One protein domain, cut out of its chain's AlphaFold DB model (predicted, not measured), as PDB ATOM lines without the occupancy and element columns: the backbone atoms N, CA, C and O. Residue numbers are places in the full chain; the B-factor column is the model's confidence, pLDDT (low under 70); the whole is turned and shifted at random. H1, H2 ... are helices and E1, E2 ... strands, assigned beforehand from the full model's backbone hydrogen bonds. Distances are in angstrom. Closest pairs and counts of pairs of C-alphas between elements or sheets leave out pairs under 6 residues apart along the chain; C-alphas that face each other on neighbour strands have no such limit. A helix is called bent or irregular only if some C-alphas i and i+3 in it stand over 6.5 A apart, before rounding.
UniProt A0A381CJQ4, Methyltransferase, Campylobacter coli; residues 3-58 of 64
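AT A GLANCE: This is residues 3 to 58 of the 64 residues of the protein "Methyltransferase" of Campylobacter coli (UniProt A0A381CJQ4). A ribbon of two antiparallel strands, E1 and E2, makes one arm of an open V; a helical hairpin of short H1 and long, kinked H2 makes the other. The printed part has 56 residues, in the order E1, H1, H2, E2, class mixed. It is loose, radius of gyration of the C-alphas 13.2 A, and flat, spanning 38 by 30 by 13 A.

IN THESE COORDINATES: Find C-alpha 3 at (188.000, 149.586, 99.498), where E1, residues 3 to 9, begins. E2, residues 50 to 57, runs 22.1 A to (185.986, 144.831, 103.606). H1 is residues 11 to 18; H2, residues 22 to 44, 21.0 A, is irregular, C-alphas 27 and 30 being 9.3 A apart, with a kink of 123 degrees near residue 30.

HOW THE PARTS SIT: Across E1 and E2, at 152 degrees, find N 5 and O 54 at 2.9 A. H1 touches H2 at its residues 37 to 44 alone, closest C-alphas Leu 15 and Glu 41, 7.4 A, at a shallow tilt of 20 degrees, opposite ways. O i to N i+4 pairs within hydrogen-bond range are 3 of 4 in H1 and 16 of 19 in H2. E1 and H2 are apart.

THE WHOLE: The farthest C-alphas, Lys 31 and Ala 58, are 38.7 A apart. The printed part has no cut, its three links are tight, and no printed residue is under 70 in pLDDT.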
ATOM      1  N   CYS A   3     187.726 149.128 100.859       94.38
ATOM      2  CA  CYS A   3     188.000 149.586  99.498       94.38
ATOM      3  C   CYS A   3     186.695 149.672  98.694       94.38
ATOM      4  O   CYS A   3     185.846 148.783  98.804       94.38
ATOM      5  N   ASP A   4     186.533 150.739  97.913       95.62
ATOM      6  CA  ASP A   4     185.435 150.866  96.956       95.62
ATOM      7  C   ASP A   4     185.784 150.124  95.666       95.62
ATOM      8  O   ASP A   4     186.895 150.236  95.146       95.62
ATOM      9  N   TYR A   5     184.827 149.366  95.146       95.94
ATOM     10  CA  TYR A   5     184.970 148.603  93.916       95.94
ATOM     11  C   TYR A   5     183.679 148.676  93.105       95.94
ATOM     12  O   TYR A   5     182.598 148.875  93.658       95.94
ATOM     13  N   LYS A   6     183.784 148.553  91.784       96.38
ATOM     14  CA  LYS A   6     182.642 148.640  90.874       96.38
ATOM     15  C   LYS A   6     182.758 147.568  89.804       96.38
ATOM     16  O   LYS A   6     183.837 147.370  89.252       96.38
ATOM     17  N   GLU A   7     181.639 146.930  89.486       96.50
ATOM     18  CA  GLU A   7     181.518 146.035  88.335       96.50
ATOM     19  C   GLU A   7     180.490 146.576  87.341       96.50
ATOM     20  O   GLU A   7     179.537 147.249  87.728       96.50
ATOM     21  N   LEU A   8     180.668 146.253  86.060       96.81
ATOM     22  CA  LEU A   8     179.671 146.490  85.018       96.81
ATOM     23  C   LEU A   8     179.054 145.153  84.632       96.81
ATOM     24  O   LEU A   8     179.766 144.238  84.217       96.81
ATOM     25  N   TRP A   9     177.745 145.023  84.818       96.56
ATOM     26  CA  TRP A   9     177.004 143.801  84.520       96.56
ATOM     27  C   TRP A   9     176.077 144.001  83.327       96.56
ATOM     28  O   TRP A   9     175.531 145.089  83.117       96.56
ATOM     29  N   ASP A  10     175.877 142.927  82.568       95.06
ATOM     30  CA  ASP A  10     174.730 142.806  81.677       95.06
ATOM     31  C   ASP A  10     173.438 142.541  82.478       95.06
ATOM     32  O   ASP A  10     173.447 142.301  83.693       95.06
ATOM     33  N   LYS A  11     172.298 142.630  81.789       94.25
ATOM     34  CA  LYS A  11     170.978 142.468  82.409       94.25
ATOM     35  C   LYS A  11     170.737 141.047  82.900       94.25
ATOM     36  O   LYS A  11     170.145 140.886  83.964       94.25
ATOM     37  N   ASP A  12     171.204 140.046  82.162       93.19
ATOM     38  CA  ASP A  12     170.954 138.637  82.470       93.19
ATOM     39  C   ASP A  12     171.648 138.242  83.773       93.19
ATOM     40  O   ASP A  12     171.033 137.634  84.651       93.19
ATOM     41  N   ARG A  13     172.900 138.672  83.967       95.25
ATOM     42  CA  ARG A  13     173.636 138.490  85.223       95.25
ATOM     43  C   ARG A  13     172.961 139.226  86.379       95.25
ATOM     44  O   ARG A  13     172.847 138.669  87.472       95.25
ATOM     45  N   TYR A  14     172.501 140.456  86.152       95.50
ATOM     46  CA  TYR A  14     171.823 141.249  87.179       95.50
ATOM     47  C   TYR A  14     170.494 140.631  87.625       95.50
ATOM     48  O   TYR A  14     170.265 140.476  88.824       95.50
ATOM     49  N   LEU A  15     169.642 140.220  86.683       93.94
ATOM     50  CA  LEU A  15     168.396 139.510  86.982       93.94
ATOM     51  C   LEU A  15     168.675 138.135  87.605       93.94
ATOM     52  O   LEU A  15     168.031 137.757  88.583       93.94
ATOM     53  N   GLY A  16     169.699 137.428  87.122       94.06
ATOM     54  CA  GLY A  16     170.191 136.177  87.697       94.06
ATOM     55  C   GLY A  16     170.523 136.291  89.186       94.06
ATOM     56  O   GLY A  16     170.162 135.416  89.973       94.06
ATOM     57  N   ALA A  17     171.140 137.398  89.607       94.75
ATOM     58  CA  ALA A  17     171.446 137.636  91.015       94.75
ATOM     59  C   ALA A  17     170.185 137.770  91.884       94.75
ATOM     60  O   ALA A  17     170.173 137.268  93.010       94.75
ATOM     61  N   TRP A  18     169.099 138.357  91.367       94.75
ATOM     62  CA  TRP A  18     167.833 138.463  92.103       94.75
ATOM     63  C   TRP A  18     167.219 137.097  92.419       94.75
ATOM     64  O   TRP A  18     166.611 136.939  93.476       94.75
ATOM     65  N   HIS A  19     167.452 136.082  91.583       91.25
ATOM     66  CA  HIS A  19     167.008 134.713  91.862       91.25
ATOM     67  C   HIS A  19     167.703 134.059  93.065       91.25
ATOM     68  O   HIS A  19     167.194 133.072  93.587       91.25
ATOM     69  N   SER A  20     168.833 134.598  93.530       91.62
ATOM     70  CA  SER A  20     169.514 134.117  94.740       91.62
ATOM     71  C   SER A  20     168.961 134.722  96.041       91.62
ATOM     72  O   SER A  20     169.290 134.250  97.131       91.62
ATOM     73  N   VAL A  21     168.100 135.746  95.953       93.94
ATOM     74  CA  VAL A  21     167.580 136.505  97.104       93.94
ATOM     75  C   VAL A  21     166.365 135.799  97.717       93.94
ATOM     76  O   VAL A  21     165.228 136.278  97.685       93.94
ATOM     77  N   ASN A  22     166.628 134.624  98.292       92.62
ATOM     78  CA  ASN A  22     165.608 133.709  98.811       92.62
ATOM     79  C   ASN A  22     164.726 134.328  99.902       92.62
ATOM     80  O   ASN A  22     163.526 134.059  99.937       92.62
ATOM     81  N   ASP A  23     165.287 135.176 100.767       95.00
ATOM     82  CA  ASP A  23     164.543 135.761 101.888       95.00
ATOM     83  C   ASP A  23     163.396 136.654 101.401       95.00
ATOM     84  O   ASP A  23     162.257 136.516 101.850       95.00
ATOM     85  N   ILE A  24     163.667 137.522 100.422       92.31
ATOM     86  CA  ILE A  24     162.649 138.405  99.836       92.31
ATOM     87  C   ILE A  24     161.635 137.581  99.039       92.31
ATOM     88  O   ILE A  24     160.430 137.820  99.145       92.31
ATOM     89  N   GLN A  25     162.092 136.580  98.282       93.62
ATOM     90  CA  GLN A  25     161.206 135.685  97.538       93.62
ATOM     91  C   GLN A  25     160.232 134.943  98.470       93.62
ATOM     92  O   GLN A  25     159.031 134.877  98.183       93.62
ATOM     93  N   ALA A  26     160.725 134.409  99.590       95.19
ATOM     94  CA  ALA A  26     159.918 133.710 100.586       95.19
ATOM     95  C   ALA A  26     158.909 134.648 101.268       95.19
ATOM     96  O   ALA A  26     157.745 134.279 101.423       95.19
ATOM     97  N   GLN A  27     159.322 135.870 101.617       95.56
ATOM     98  CA  GLN A  27     158.454 136.875 102.244       95.56
ATOM     99  C   GLN A  27     157.364 137.405 101.300       95.56
ATOM    100  O   GLN A  27     156.226 137.624 101.716       95.56
ATOM    101  N   ALA A  28     157.695 137.622 100.025       94.19
ATOM    102  CA  ALA A  28     156.762 138.155  99.037       94.19
ATOM    103  C   ALA A  28     155.734 137.105  98.578       94.19
ATOM    104  O   ALA A  28     154.590 137.441  98.251       94.19
ATOM    105  N   GLY A  29     156.134 135.831  98.542       94.69
ATOM    106  CA  GLY A  29     155.364 134.761  97.921       94.69
ATOM    107  C   GLY A  29     155.348 134.868  96.390       94.69
ATOM    108  O   GLY A  29     155.666 135.900  95.799       94.69
ATOM    109  N   LYS A  30     154.949 133.781  95.714       93.44
ATOM    110  CA  LYS A  30     155.118 133.620  94.253       93.44
ATOM    111  C   LYS A  30     154.541 134.769  93.415       93.44
ATOM    112  O   LYS A  30     155.164 135.175  92.441       93.44
ATOM    113  N   LYS A  31     153.360 135.281  93.780       95.56
ATOM    114  CA  LYS A  31     152.671 136.328  93.010       95.56
ATOM    115  C   LYS A  31     153.422 137.661  93.066       95.56
ATOM    116  O   LYS A  31     153.802 138.180  92.024       95.56
ATOM    117  N   ARG A  32     153.673 138.180  94.273       95.50
ATOM    118  CA  ARG A  32     154.375 139.461  94.447       95.50
ATOM    119  C   ARG A  32     155.831 139.369  94.016       95.50
ATOM    120  O   ARG A  32     156.367 140.339  93.508       95.50
ATOM    121  N   TRP A  33     156.461 138.204  94.170       96.06
ATOM    122  CA  TRP A  33     157.812 137.986  93.663       96.06
ATOM    123  C   TRP A  33     157.904 138.204  92.150       96.06
ATOM    124  O   TRP A  33     158.808 138.893  91.688       96.06
ATOM    125  N   LYS A  34     156.930 137.692  91.388       95.50
ATOM    126  CA  LYS A  34     156.855 137.953  89.948       95.50
ATOM    127  C   LYS A  34     156.684 139.447  89.650       95.50
ATOM    128  O   LYS A  34     157.436 139.985  88.854       95.50
ATOM    129  N   GLU A  35     155.766 140.121  90.342       96.88
ATOM    130  CA  GLU A  35     155.546 141.570  90.181       96.88
ATOM    131  C   GLU A  35     156.821 142.390  90.477       96.88
ATOM    132  O   GLU A  35     157.101 143.377  89.800       96.88
ATOM    133  N   ILE A  36     157.623 141.965  91.461       95.38
ATOM    134  CA  ILE A  36     158.913 142.585  91.792       95.38
ATOM    135  C   ILE A  36     159.921 142.394  90.656       95.38
ATOM    136  O   ILE A  36     160.563 143.367  90.262       95.38
ATOM    137  N   LEU A  37     160.057 141.175  90.125       95.44
ATOM    138  CA  LEU A  37     160.969 140.901  89.013       95.44
ATOM    139  C   LEU A  37     160.574 141.687  87.757       95.44
ATOM    140  O   LEU A  37     161.430 142.359  87.187       95.44
ATOM    141  N   ASP A  38     159.286 141.702  87.404       96.69
ATOM    142  CA  ASP A  38     158.762 142.455  86.255       96.69
ATOM    143  C   ASP A  38     159.036 143.969  86.415       96.69
ATOM    144  O   ASP A  38     159.432 144.665  85.475       96.69
ATOM    145  N   MET A  39     158.881 144.501  87.635       96.94
ATOM    146  CA  MET A  39     159.213 145.895  87.946       96.94
ATOM    147  C   MET A  39     160.717 146.173  87.792       96.94
ATOM    148  O   MET A  39     161.094 147.223  87.265       96.94
ATOM    149  N   ILE A  40     161.581 145.277  88.277       95.69
ATOM    150  CA  ILE A  40     163.038 145.425  88.180       95.69
ATOM    151  C   ILE A  40     163.475 145.394  86.714       95.69
ATOM    152  O   ILE A  40     164.201 146.292  86.287       95.69
ATOM    153  N   GLU A  41     162.994 144.419  85.943       95.50
ATOM    154  CA  GLU A  41     163.276 144.285  84.512       95.50
ATOM    155  C   GLU A  41     162.858 145.546  83.742       95.50
ATOM    156  O   GLU A  41     163.649 146.115  82.987       95.50
ATOM    157  N   SER A  42     161.653 146.060  84.009       96.81
ATOM    158  CA  SER A  42     161.167 147.310  83.417       96.81
ATOM    159  C   SER A  42     162.075 148.501  83.748       96.81
ATOM    160  O   SER A  42     162.438 149.276  82.855       96.81
ATOM    161  N   LYS A  43     162.532 148.620  85.002       95.81
ATOM    162  CA  LYS A  43     163.433 149.702  85.432       95.81
ATOM    163  C   LYS A  43     164.794 149.669  84.745       95.81
ATOM    164  O   LYS A  43     165.331 150.732  84.459       95.81
ATOM    165  N   ILE A  44     165.353 148.491  84.485       95.06
ATOM    166  CA  ILE A  44     166.681 148.354  83.863       95.06
ATOM    167  C   ILE A  44     166.616 148.212  82.337       95.06
ATOM    168  O   ILE A  44     167.650 148.210  81.672       95.06
ATOM    169  N   SER A  45     165.415 148.109  81.759       94.62
ATOM    170  CA  SER A  45     165.186 147.826  80.332       94.62
ATOM    171  C   SER A  45     165.916 148.774  79.372       94.62
ATOM    172  O   SER A  45     166.397 148.335  78.328       94.62
ATOM    173  N   HIS A  46     166.067 150.046  79.736       94.69
ATOM    174  CA  HIS A  46     166.716 151.076  78.921       94.69
ATOM    175  C   HIS A  46     168.235 151.180  79.146       94.69
ATOM    176  O   HIS A  46     168.915 151.909  78.426       94.69
ATOM    177  N   MET A  47     168.783 150.470  80.133       94.62
ATOM    178  CA  MET A  47     170.213 150.495  80.443       94.62
ATOM    179  C   MET A  47     170.953 149.511  79.533       94.62
ATOM    180  O   MET A  47     170.464 148.412  79.288       94.62
ATOM    181  N   GLN A  48     172.126 149.873  79.011       91.12
ATOM    182  CA  GLN A  48     172.963 148.932  78.245       91.12
ATOM    183  C   GLN A  48     173.835 148.067  79.160       91.12
ATOM    184  O   GLN A  48     174.030 146.885  78.904       91.12
ATOM    185  N   SER A  49     174.310 148.657  80.254       93.62
ATOM    186  CA  SER A  49     175.096 148.012  81.300       93.62
ATOM    187  C   SER A  49     174.702 148.598  82.647       93.62
ATOM    188  O   SER A  49     174.335 149.773  82.725       93.62
ATOM    189  N   ILE A  50     174.812 147.804  83.705       96.25
ATOM    190  CA  ILE A  50     174.444 148.205  85.060       96.25
ATOM    191  C   ILE A  50     175.722 148.288  85.893       96.25
ATOM    192  O   ILE A  50     176.435 147.296  86.032       96.25
ATOM    193  N   GLU A  51     176.027 149.473  86.427       96.38
ATOM    194  CA  GLU A  51     177.151 149.665  87.348       96.38
ATOM    195  C   GLU A  51     176.742 149.230  88.757       96.38
ATOM    196  O   GLU A  51     175.819 149.791  89.349       96.38
ATOM    197  N   ILE A  52     177.434 148.228  89.296       95.88
ATOM    198  CA  ILE A  52     177.185 147.677  90.625       95.88
ATOM    199  C   ILE A  52     178.312 148.107  91.568       95.88
ATOM    200  O   ILE A  52     179.442 147.626  91.428       95.88
ATOM    201  N   PRO A  53     178.038 149.005  92.530       95.81
ATOM    202  CA  PRO A  53     179.017 149.398  93.527       95.81
ATOM    203  C   PRO A  53     179.106 148.357  94.649       95.81
ATOM    204  O   PRO A  53     178.099 147.921  95.207       95.81
ATOM    205  N   TYR A  54     180.331 148.020  95.035       95.44
ATOM    206  CA  TYR A  54     180.654 147.142  96.151       95.44
ATOM    207  C   TYR A  54     181.600 147.837  97.128       95.44
ATOM    208  O   TYR A  54     182.500 148.579  96.733       95.44
ATOM    209  N   LYS A  55     181.439 147.529  98.420       95.25
ATOM    210  CA  LYS A  55     182.425 147.862  99.451       95.25
ATOM    211  C   LYS A  55     183.132 146.590  99.887       95.25
ATOM    212  O   LYS A  55     182.561 145.765 100.600       95.25
ATOM    213  N   ILE A  56     184.381 146.430  99.468       94.00
ATOM    214  CA  ILE A  56     185.211 145.307  99.894       94.00
ATOM    215  C   ILE A  56     185.743 145.627 101.286       94.00
ATOM    216  O   ILE A  56     186.347 146.678 101.512       94.00
ATOM    217  N   ARG A  57     185.516 144.714 102.228       94.50
ATOM    218  CA  ARG A  57     185.986 144.831 103.606       94.50
ATOM    219  C   ARG A  57     186.823 143.618 103.969       94.50
ATOM    220  O   ARG A  57     186.422 142.485 103.726       94.50
ATOM    221  N   ALA A  58     187.980 143.878 104.565       92.81
ATOM    222  CA  ALA A  58     188.880 142.852 105.063       92.81
ATOM    223  C   ALA A  58     189.186 143.094 106.540       92.81
ATOM    224  O   ALA A  58     189.549 144.212 106.939       92.81
TER     225      ALA A  58